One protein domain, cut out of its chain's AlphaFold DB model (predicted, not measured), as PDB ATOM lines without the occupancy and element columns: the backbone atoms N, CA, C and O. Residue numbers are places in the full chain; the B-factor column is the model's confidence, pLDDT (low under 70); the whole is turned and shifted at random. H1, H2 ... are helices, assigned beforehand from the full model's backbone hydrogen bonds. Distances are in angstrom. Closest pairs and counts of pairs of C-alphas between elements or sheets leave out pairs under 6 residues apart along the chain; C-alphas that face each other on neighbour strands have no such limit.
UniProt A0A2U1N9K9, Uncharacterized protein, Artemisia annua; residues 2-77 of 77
ATOM      1  N   LEU A   2     198.790 466.238 363.459       69.50
ATOM      2  CA  LEU A   2     199.692 465.854 364.545       69.50
ATOM      3  C   LEU A   2     201.115 466.160 364.065       69.50
ATOM      4  O   LEU A   2     201.445 465.853 362.918       69.50
ATOM      5  N   SER A   3     201.911 466.853 364.874       78.75
ATOM      6  CA  SER A   3     203.310 467.117 364.540       78.75
ATOM      7  C   SER A   3     204.096 465.804 364.586       78.75
ATOM      8  O   SER A   3     203.880 464.987 365.474       78.75
ATOM      9  N   ASN A   4     205.041 465.612 363.660       84.75
ATOM     10  CA  ASN A   4     206.003 464.495 363.675       84.75
ATOM     11  C   ASN A   4     207.076 464.668 364.778       84.75
ATOM     12  O   ASN A   4     208.250 464.379 364.564       84.75
ATOM     13  N   MET A   5     206.704 465.216 365.934       87.38
ATOM     14  CA  MET A   5     207.612 465.364 367.068       87.38
ATOM     15  C   MET A   5     207.557 464.121 367.945       87.38
ATOM     16  O   MET A   5     206.505 463.509 368.100       87.38
ATOM     17  N   GLU A   6     208.700 463.771 368.527       87.56
ATOM     18  CA  GLU A   6     208.761 462.733 369.550       87.56
ATOM     19  C   GLU A   6     207.967 463.154 370.791       87.56
ATOM     20  O   GLU A   6     207.983 464.322 371.199       87.56
ATOM     21  N   ASP A   7     207.292 462.182 371.403       87.81
ATOM     22  CA  ASP A   7     206.563 462.391 372.646       87.81
ATOM     23  C   ASP A   7     207.520 462.846 373.750       87.81
ATOM     24  O   ASP A   7     208.539 462.212 374.038       87.81
ATOM     25  N   ARG A   8     207.164 463.947 374.417       85.12
ATOM     26  CA  ARG A   8     207.943 464.495 375.526       85.12
ATOM     27  C   ARG A   8     207.092 464.620 376.778       85.12
ATOM     28  O   ARG A   8     205.980 465.139 376.752       85.12
ATOM     29  N   TRP A   9     207.677 464.225 377.905       83.38
ATOM     30  CA  TRP A   9     207.137 464.539 379.222       83.38
ATOM     31  C   TRP A   9     207.312 466.031 379.503       83.38
ATOM     32  O   TRP A   9     208.437 466.526 379.605       83.38
ATOM     33  N   VAL A  10     206.190 466.739 379.610       84.00
ATOM     34  CA  VAL A  10     206.138 468.160 379.968       84.00
ATOM     35  C   VAL A  10     205.542 468.284 381.363       84.00
ATOM     36  O   VAL A  10     204.561 467.620 381.695       84.00
ATOM     37  N   TRP A  11     206.156 469.128 382.186       88.38
ATOM     38  CA  TRP A  11     205.675 469.454 383.519       88.38
ATOM     39  C   TRP A  11     205.469 470.956 383.615       88.38
ATOM     40  O   TRP A  11     206.406 471.695 383.353       88.38
ATOM     41  N   ASP A  12     204.279 471.408 384.001       88.69
ATOM     42  CA  ASP A  12     203.963 472.843 384.033       88.69
ATOM     43  C   ASP A  12     203.186 473.251 385.288       88.69
ATOM     44  O   ASP A  12     202.316 474.114 385.264       88.69
ATOM     45  N   LEU A  13     203.468 472.595 386.418       87.12
ATOM     46  CA  LEU A  13     202.738 472.890 387.652       87.12
ATOM     47  C   LEU A  13     202.996 474.323 388.152       87.12
ATOM     48  O   LEU A  13     202.081 474.959 388.664       87.12
ATOM     49  N   ASN A  14     204.221 474.824 387.969       86.19
ATOM     50  CA  ASN A  14     204.660 476.142 388.436       86.19
ATOM     51  C   ASN A  14     205.106 477.079 387.296       86.19
ATOM     52  O   ASN A  14     205.732 478.103 387.567       86.19
ATOM     53  N   GLY A  15     204.833 476.744 386.029       85.56
ATOM     54  CA  GLY A  15     205.187 477.602 384.887       85.56
ATOM     55  C   GLY A  15     206.633 477.487 384.387       85.56
ATOM     56  O   GLY A  15     206.993 478.133 383.406       85.56
ATOM     57  N   ASP A  16     207.495 476.719 385.061       89.44
ATOM     58  CA  ASP A  16     208.941 476.709 384.794       89.44
ATOM     59  C   ASP A  16     209.455 475.451 384.083       89.44
ATOM     60  O   ASP A  16     210.662 475.280 383.902       89.44
ATOM     61  N   GLY A  17     208.553 474.559 383.672       88.19
ATOM     62  CA  GLY A  17     208.919 473.357 382.929       88.19
ATOM     63  C   GLY A  17     209.560 472.240 383.766       88.19
ATOM     64  O   GLY A  17     209.833 471.165 383.222       88.19
ATOM     65  N   ALA A  18     209.853 472.463 385.055       90.38
ATOM     66  CA  ALA A  18     210.701 471.579 385.852       90.38
ATOM     67  C   ALA A  18     209.906 470.738 386.858       90.38
ATOM     68  O   ALA A  18     209.175 471.247 387.707       90.38
ATOM     69  N   PHE A  19     210.106 469.419 386.817       87.50
ATOM     70  CA  PHE A  19     209.495 468.515 387.787       87.50
ATOM     71  C   PHE A  19     210.165 468.645 389.157       87.50
ATOM     72  O   PHE A  19     211.366 468.400 389.302       87.50
ATOM     73  N   ARG A  20     209.372 468.945 390.191       90.06
ATOM     74  CA  ARG A  20     209.824 468.897 391.585       90.06
ATOM     75  C   ARG A  20     208.843 468.129 392.442       90.06
ATOM     76  O   ARG A  20     207.645 468.399 392.464       90.06
ATOM     77  N   VAL A  21     209.396 467.231 393.250       86.88
ATOM     78  CA  VAL A  21     208.628 466.449 394.226       86.88
ATOM     79  C   VAL A  21     207.936 467.358 395.247       86.88
ATOM     80  O   VAL A  21     206.813 467.063 395.649       86.88
ATOM     81  N   LYS A  22     208.568 468.478 395.632       86.69
ATOM     82  CA  LYS A  22     207.984 469.479 396.539       86.69
ATOM     83  C   LYS A  22     206.673 470.042 395.987       86.69
ATOM     84  O   LYS A  22     205.688 470.065 396.712       86.69
ATOM     85  N   ASP A  23     206.656 470.429 394.717       86.94
ATOM     86  CA  ASP A  23     205.503 471.090 394.098       86.94
ATOM     87  C   ASP A  23     204.318 470.118 393.988       86.94
ATOM     88  O   ASP A  23     203.197 470.438 394.379       86.94
ATOM     89  N   VAL A  24     204.592 468.872 393.579       86.94
ATOM     90  CA  VAL A  24     203.601 467.781 393.599       86.94
ATOM     91  C   VAL A  24     203.060 467.563 395.007       86.94
ATOM     92  O   VAL A  24     201.855 467.401 395.194       86.94
ATOM     93  N   ARG A  25     203.945 467.534 396.008       84.50
ATOM     94  CA  ARG A  25     203.559 467.306 397.397       84.50
ATOM     95  C   ARG A  25     202.643 468.417 397.905       84.50
ATOM     96  O   ARG A  25     201.611 468.089 398.479       84.50
ATOM     97  N   THR A  26     202.975 469.680 397.642       83.75
ATOM     98  CA  THR A  26     202.155 470.837 398.017       83.75
ATOM     99  C   THR A  26     200.777 470.789 397.363       83.75
ATOM    100  O   THR A  26     199.784 470.904 398.071       83.75
ATOM    101  N   LEU A  27     200.691 470.514 396.056       83.50
ATOM    102  CA  LEU A  27     199.402 470.378 395.365       83.50
ATOM    103  C   LEU A  27     198.536 469.266 395.971       83.50
ATOM    104  O   LEU A  27     197.331 469.435 396.164       83.50
ATOM    105  N   LEU A  28     199.138 468.105 396.250       80.19
ATOM    106  CA  LEU A  28     198.429 466.997 396.884       80.19
ATOM    107  C   LEU A  28     197.943 467.408 398.273       80.19
ATOM    108  O   LEU A  28     196.769 467.225 398.581       80.19
ATOM    109  N   ASP A  29     198.818 467.995 399.083       74.00
ATOM    110  CA  ASP A  29     198.478 468.473 400.417       74.00
ATOM    111  C   ASP A  29     197.326 469.494 400.353       74.00
ATOM    112  O   ASP A  29     196.345 469.309 401.062       74.00
ATOM    113  N   GLU A  30     197.328 470.472 399.444       75.75
ATOM    114  CA  GLU A  30     196.206 471.408 399.253       75.75
ATOM    115  C   GLU A  30     194.909 470.710 398.820       75.75
ATOM    116  O   GLU A  30     193.840 470.983 399.372       75.75
ATOM    117  N   CYS A  31     194.975 469.768 397.875       70.25
ATOM    118  CA  CYS A  31     193.803 469.028 397.403       70.25
ATOM    119  C   CYS A  31     193.173 468.147 398.489       70.25
ATOM    120  O   CYS A  31     191.961 467.916 398.471       70.25
ATOM    121  N   PHE A  32     193.997 467.617 399.394       64.50
ATOM    122  CA  PHE A  32     193.584 466.674 400.426       64.50
ATOM    123  C   PHE A  32     193.255 467.360 401.759       64.50
ATOM    124  O   PHE A  32     192.237 467.037 402.366       64.50
ATOM    125  N   LEU A  33     194.054 468.331 402.203       60.94
ATOM    126  CA  LEU A  33     193.840 469.057 403.459       60.94
ATOM    127  C   LEU A  33     192.662 470.027 403.371       60.94
ATOM    128  O   LEU A  33     191.901 470.119 404.328       60.94
ATOM    129  N   SER A  34     192.447 470.702 402.234       54.88
ATOM    130  CA  SER A  34     191.341 471.670 402.109       54.88
ATOM    131  C   SER A  34     189.944 471.032 402.100       54.88
ATOM    132  O   SER A  34     188.949 471.739 402.243       54.88
ATOM    133  N   LYS A  35     189.847 469.701 401.946       53.66
ATOM    134  CA  LYS A  35     188.573 468.980 401.763       53.66
ATOM    135  C   LYS A  35     188.204 468.019 402.890       53.66
ATOM    136  O   LYS A  35     187.136 467.416 402.825       53.66
ATOM    137  N   ALA A  36     189.051 467.835 403.901       52.81
ATOM    138  CA  ALA A  36     188.787 466.873 404.965       52.81
ATOM    139  C   ALA A  36     188.362 467.587 406.256       52.81
ATOM    140  O   ALA A  36     189.195 468.244 406.874       52.81
ATOM    141  N   PRO A  37     187.117 467.401 406.739       53.50
ATOM    142  CA  PRO A  37     186.707 467.951 408.029       53.50
ATOM    143  C   PRO A  37     187.505 467.364 409.201       53.50
ATOM    144  O   PRO A  37     187.575 467.979 410.260       53.50
ATOM    145  N   THR A  38     188.093 466.162 409.056       54.31
ATOM    146  CA  THR A  38     188.867 465.510 410.139       54.31
ATOM    147  C   THR A  38     189.775 464.340 409.689       54.31
ATOM    148  O   THR A  38     190.710 463.990 410.399       54.31
ATOM    149  N   ALA A  39     189.558 463.712 408.524       53.06
ATOM    150  CA  ALA A  39     190.046 462.342 408.270       53.06
ATOM    151  C   ALA A  39     191.330 462.176 407.421       53.06
ATOM    152  O   ALA A  39     191.611 461.067 406.976       53.06
ATOM    153  N   LEU A  40     192.127 463.226 407.191       60.28
ATOM    154  CA  LEU A  40     193.389 463.128 406.427       60.28
ATOM    155  C   LEU A  40     194.603 463.656 407.192       60.28
ATOM    156  O   LEU A  40     195.559 464.161 406.603       60.28
ATOM    157  N   ARG A  41     194.588 463.536 408.523       61.12
ATOM    158  CA  ARG A  41     195.771 463.850 409.323       61.12
ATOM    159  C   ARG A  41     196.848 462.809 409.024       61.12
ATOM    160  O   ARG A  41     196.766 461.675 409.487       61.12
ATOM    161  N   TRP A  42     197.843 463.202 408.231       67.88
ATOM    162  CA  TRP A  42     199.059 462.423 408.028       67.88
ATOM    163  C   TRP A  42     199.634 462.052 409.392       67.88
ATOM    164  O   TRP A  42     199.948 462.926 410.201       67.88
ATOM    165  N   VAL A  43     199.735 460.753 409.663       72.44
ATOM    166  CA  VAL A  43     200.356 460.287 410.898       72.44
ATOM    167  C   VAL A  43     201.861 460.353 410.688       72.44
ATOM    168  O   VAL A  43     202.409 459.575 409.909       72.44
ATOM    169  N   GLU A  44     202.510 461.304 411.356       69.25
ATOM    170  CA  GLU A  44     203.947 461.594 411.223       69.25
ATOM    171  C   GLU A  44     204.827 460.386 411.572       69.25
ATOM    172  O   GLU A  44     205.844 460.140 410.931       69.25
ATOM    173  N   TYR A  45     204.383 459.571 412.531       77.56
ATOM    174  CA  TYR A  45     205.084 458.361 412.966       77.56
ATOM    175  C   TYR A  45     204.918 457.157 412.025       77.56
ATOM    176  O   TYR A  45     205.525 456.107 412.235       77.56
ATOM    177  N   VAL A  46     204.071 457.275 411.003       77.94
ATOM    178  CA  VAL A  46     203.747 456.194 410.074       77.94
ATOM    179  C   VAL A  46     204.392 456.484 408.726       77.94
ATOM    180  O   VAL A  46     204.359 457.603 408.217       77.94
ATOM    181  N   GLN A  47     204.962 455.450 408.106       78.44
ATOM    182  CA  GLN A  47     205.609 455.595 406.806       78.44
ATOM    183  C   GLN A  47     204.659 456.192 405.759       78.44
ATOM    184  O   GLN A  47     203.491 455.809 405.653       78.44
ATOM    185  N   ILE A  48     205.200 457.058 404.899       80.00
ATOM    186  CA  ILE A  48     204.447 457.761 403.848       80.00
ATOM    187  C   ILE A  48     203.602 456.817 402.979       80.00
ATOM    188  O   ILE A  48     202.476 457.149 402.618       80.00
ATOM    189  N   LYS A  49     204.106 455.610 402.696       78.19
ATOM    190  CA  LYS A  49     203.409 454.596 401.893       78.19
ATOM    191  C   LYS A  49     202.102 454.131 402.538       78.19
ATOM    192  O   LYS A  49     201.123 453.929 401.826       78.19
ATOM    193  N   ILE A  50     202.077 453.996 403.863       82.62
ATOM    194  CA  ILE A  50     200.895 453.559 404.617       82.62
ATOM    195  C   ILE A  50     199.841 454.664 404.606       82.62
ATOM    196  O   ILE A  50     198.685 454.397 404.295       82.62
ATOM    197  N   ASN A  51     200.243 455.914 404.842       80.56
ATOM    198  CA  ASN A  51     199.330 457.056 404.762       80.56
ATOM    199  C   ASN A  51     198.741 457.214 403.345       80.56
ATOM    200  O   ASN A  51     197.535 457.401 403.191       80.56
ATOM    201  N   VAL A  52     199.556 457.048 402.292       82.06
ATOM    202  CA  VAL A  52     199.076 457.041 400.896       82.06
ATOM    203  C   VAL A  52     198.103 455.887 400.640       82.06
ATOM    204  O   VAL A  52     197.113 456.067 399.930       82.06
ATOM    205  N   PHE A  53     198.364 454.701 401.191       85.69
ATOM    206  CA  PHE A  53     197.459 453.561 401.063       85.69
ATOM    207  C   PHE A  53     196.121 453.826 401.761       85.69
ATOM    208  O   PHE A  53     195.079 453.678 401.128       85.69
ATOM    209  N   ALA A  54     196.143 454.297 403.009       84.62
ATOM    210  CA  ALA A  54     194.943 454.645 403.769       84.62
ATOM    211  C   ALA A  54     194.105 455.721 403.058       84.62
ATOM    212  O   ALA A  54     192.891 455.577 402.940       84.62
ATOM    213  N   LEU A  55     194.749 456.740 402.484       79.56
ATOM    214  CA  LEU A  55     194.092 457.748 401.648       79.56
ATOM    215  C   LEU A  55     193.417 457.128 400.413       79.56
ATOM    216  O   LEU A  55     192.281 457.469 400.086       79.56
ATOM    217  N   LYS A  56     194.097 456.209 399.715       85.06
ATOM    218  CA  LYS A  56     193.506 455.501 398.569       85.06
ATOM    219  C   LYS A  56     192.317 454.637 398.980       85.06
ATOM    220  O   LYS A  56     191.371 454.561 398.206       85.06
ATOM    221  N   VAL A  57     192.359 454.005 400.154       86.38
ATOM    222  CA  VAL A  57     191.230 453.243 400.714       86.38
ATOM    223  C   VAL A  57     190.062 454.179 401.012       86.38
ATOM    224  O   VAL A  57     188.962 453.945 400.530       86.38
ATOM    225  N   PHE A  58     190.312 455.267 401.746       81.94
ATOM    226  CA  PHE A  58     189.287 456.227 402.163       81.94
ATOM    227  C   PHE A  58     188.537 456.851 400.980       81.94
ATOM    228  O   PHE A  58     187.330 457.050 401.044       81.94
ATOM    229  N   LEU A  59     189.245 457.138 399.886       81.31
ATOM    230  CA  LEU A  59     188.653 457.719 398.680       81.31
ATOM    231  C   LEU A  59     188.048 456.684 397.717       81.31
ATOM    232  O   LEU A  59     187.657 457.068 396.617       81.31
ATOM    233  N   ASP A  60     188.050 455.397 398.072       84.88
ATOM    234  CA  ASP A  60     187.723 454.278 397.180       84.88
ATOM    235  C   ASP A  60     188.482 454.349 395.836       84.88
ATOM    236  O   ASP A  60     187.958 454.261 394.728       84.88
ATOM    237  N   ARG A  61     189.791 454.599 395.932       84.56
ATOM    238  CA  ARG A  61     190.707 454.782 394.796       84.56
ATOM    239  C   ARG A  61     191.726 453.663 394.648       84.56
ATOM    240  O   ARG A  61     192.691 453.829 393.894       84.56
ATOM    241  N   LEU A  62     191.539 452.547 395.344       92.19
ATOM    242  CA  LEU A  62     192.356 451.355 395.138       92.19
ATOM    243  C   LEU A  62     192.179 450.822 393.706       92.19
ATOM    244  O   LEU A  62     191.085 450.948 393.154       92.19
ATOM    245  N   PRO A  63     193.216 450.213 393.103       89.56
ATOM    246  CA  PRO A  63     193.152 449.637 391.760       89.56
ATOM    247  C   PRO A  63     192.413 448.286 391.764       89.56
ATOM    248  O   PRO A  63     192.916 447.278 391.277       89.56
ATOM    249  N   THR A  64     191.226 448.245 392.365       91.81
ATOM    250  CA  THR A  64     190.330 447.091 392.291       91.81
ATOM    251  C   THR A  64     189.712 447.022 390.898       91.81
ATOM    252  O   THR A  64     189.612 448.034 390.200       91.81
ATOM    253  N   ARG A  65     189.244 445.840 390.484       89.56
ATOM    254  CA  ARG A  65     188.583 445.664 389.180       89.56
ATOM    255  C   ARG A  65     187.421 446.644 388.987       89.56
ATOM    256  O   ARG A  65     187.336 447.256 387.930       89.56
ATOM    257  N   SER A  66     186.582 446.818 390.010       89.50
ATOM    258  CA  SER A  66     185.445 447.749 389.977       89.50
ATOM    259  C   SER A  66     185.903 449.196 389.765       89.50
ATOM    260  O   SER A  66     185.428 449.876 388.858       89.50
ATOM    261  N   ASN A  67     186.904 449.648 390.526       90.12
ATOM    262  CA  ASN A  67     187.399 451.025 390.437       90.12
ATOM    263  C   ASN A  67     188.144 451.296 389.131       90.12
ATOM    264  O   ASN A  67     188.098 452.409 388.608       90.12
ATOM    265  N   LEU A  68     188.824 450.288 388.584       91.50
ATOM    266  CA  LEU A  68     189.445 450.368 387.267       91.50
ATOM    267  C   LEU A  68     188.381 450.432 386.166       91.50
ATOM    268  O   LEU A  68     188.459 451.313 385.314       91.50
ATOM    269  N   GLN A  69     187.341 449.598 386.238       90.75
ATOM    270  CA  GLN A  69     186.212 449.641 385.306       90.75
ATOM    271  C   GLN A  69     185.483 450.988 385.341       90.75
ATOM    272  O   GLN A  69     185.217 451.553 384.282       90.75
ATOM    273  N   HIS A  70     185.230 451.546 386.527       88.81
ATOM    274  CA  HIS A  70     184.619 452.871 386.677       88.81
ATOM    275  C   HIS A  70     185.466 453.987 386.037       88.81
ATOM    276  O   HIS A  70     184.934 454.993 385.582       88.81
ATOM    277  N   ARG A  71     186.789 453.798 385.953       88.62
ATOM    278  CA  ARG A  71     187.725 454.717 385.280       88.62
ATOM    279  C   ARG A  71     187.932 454.412 383.795       88.62
ATOM    280  O   ARG A  71     188.789 455.029 383.174       88.62
ATOM    281  N   GLY A  72     187.209 453.444 383.234       92.19
ATOM    282  CA  GLY A  72     187.382 453.012 381.846       92.19
ATOM    283  C   GLY A  72     188.644 452.177 381.594       92.19
ATOM    284  O   GLY A  72     188.995 451.937 380.443       92.19
ATOM    285  N   VAL A  73     189.326 451.705 382.643       91.06
ATOM    286  CA  VAL A  73     190.499 450.831 382.525       91.06
ATOM    287  C   VAL A  73     190.043 449.374 382.518       91.06
ATOM    288  O   VAL A  73     189.576 448.841 383.526       91.06
ATOM    289  N   GLN A  74     190.189 448.712 381.372       87.25
ATOM    290  CA  GLN A  74     189.853 447.298 381.228       87.25
ATOM    291  C   GLN A  74     191.039 446.415 381.621       87.25
ATOM    292  O   GLN A  74     192.079 446.430 380.969       87.25
ATOM    293  N   VAL A  75     190.862 445.609 382.667       83.25
ATOM    294  CA  VAL A  75     191.812 444.554 383.034       83.25
ATOM    295  C   VAL A  75     191.382 443.274 382.323       83.25
ATOM    296  O   VAL A  75     190.342 442.703 382.658       83.25
ATOM    297  N   LYS A  76     192.148 442.862 381.309       77.50
ATOM    298  CA  LYS A  76     192.011 441.552 380.660       77.50
ATOM    299  C   LYS A  76     192.883 440.545 381.414       77.50
ATOM    300  O   LYS A  76     194.002 440.894 381.786       77.50
ATOM    301  N   PHE A  77     192.348 439.352 381.657       64.56
ATOM    302  CA  PHE A  77     193.095 438.200 382.165       64.56
ATOM    303  C   PHE A  77     193.474 437.297 380.997       64.56
ATOM    304  O   PHE A  77     192.649 437.218 380.056       64.56
TER     305      PHE A  77
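Overview. This is residues 2 to 77 of the 77 residues of an uncharacterized protein of Artemisia annua (UniProt A0A2U1N9K9). With little regular structure, the model is an open, loosely strung arc: the longest helix, H1, leads through a long loop to H2, and the short H3 follows beyond it. Ahead of H1 runs a long unnamed stretch, residues 2 to 20, of which residues 2 to 8 stick out. The printed part has 76 residues, 30 of them in the named helices H1, H2 and H3, with no named strand; its class is all helix. It is only just loose, close to extended, with a radius of gyration of the C-alphas of 16.8 A and spans of 49 by 40 by 22 A.

Along the chain. H1, residues 21 to 33, is 17.6 A long and begins at C-alpha 21 (208.628, 466.449, 394.226). H2, residues 48 to 58, is 15.3 A long. H3, residues 65 to 70, ends at C-alpha 70 (184.619, 452.871, 386.677).

Arrangement. H1 is apart from H2 and from H3, and H2 is apart from H3. In H1, H2 and H3 every O i to N i+4 pair is within hydrogen-bond range.

Size, cuts and confidence. The C-alphas farthest apart, Asn 4 and Tyr 45, are 49.7 A apart. The printed part has no cut. The link from H1 to H2 is long; residues 44 to 49, of which 48 and 49 belong to H2, stand free. The pLDDT is under 70 at residues 2, 32 to 42, 44 and 77.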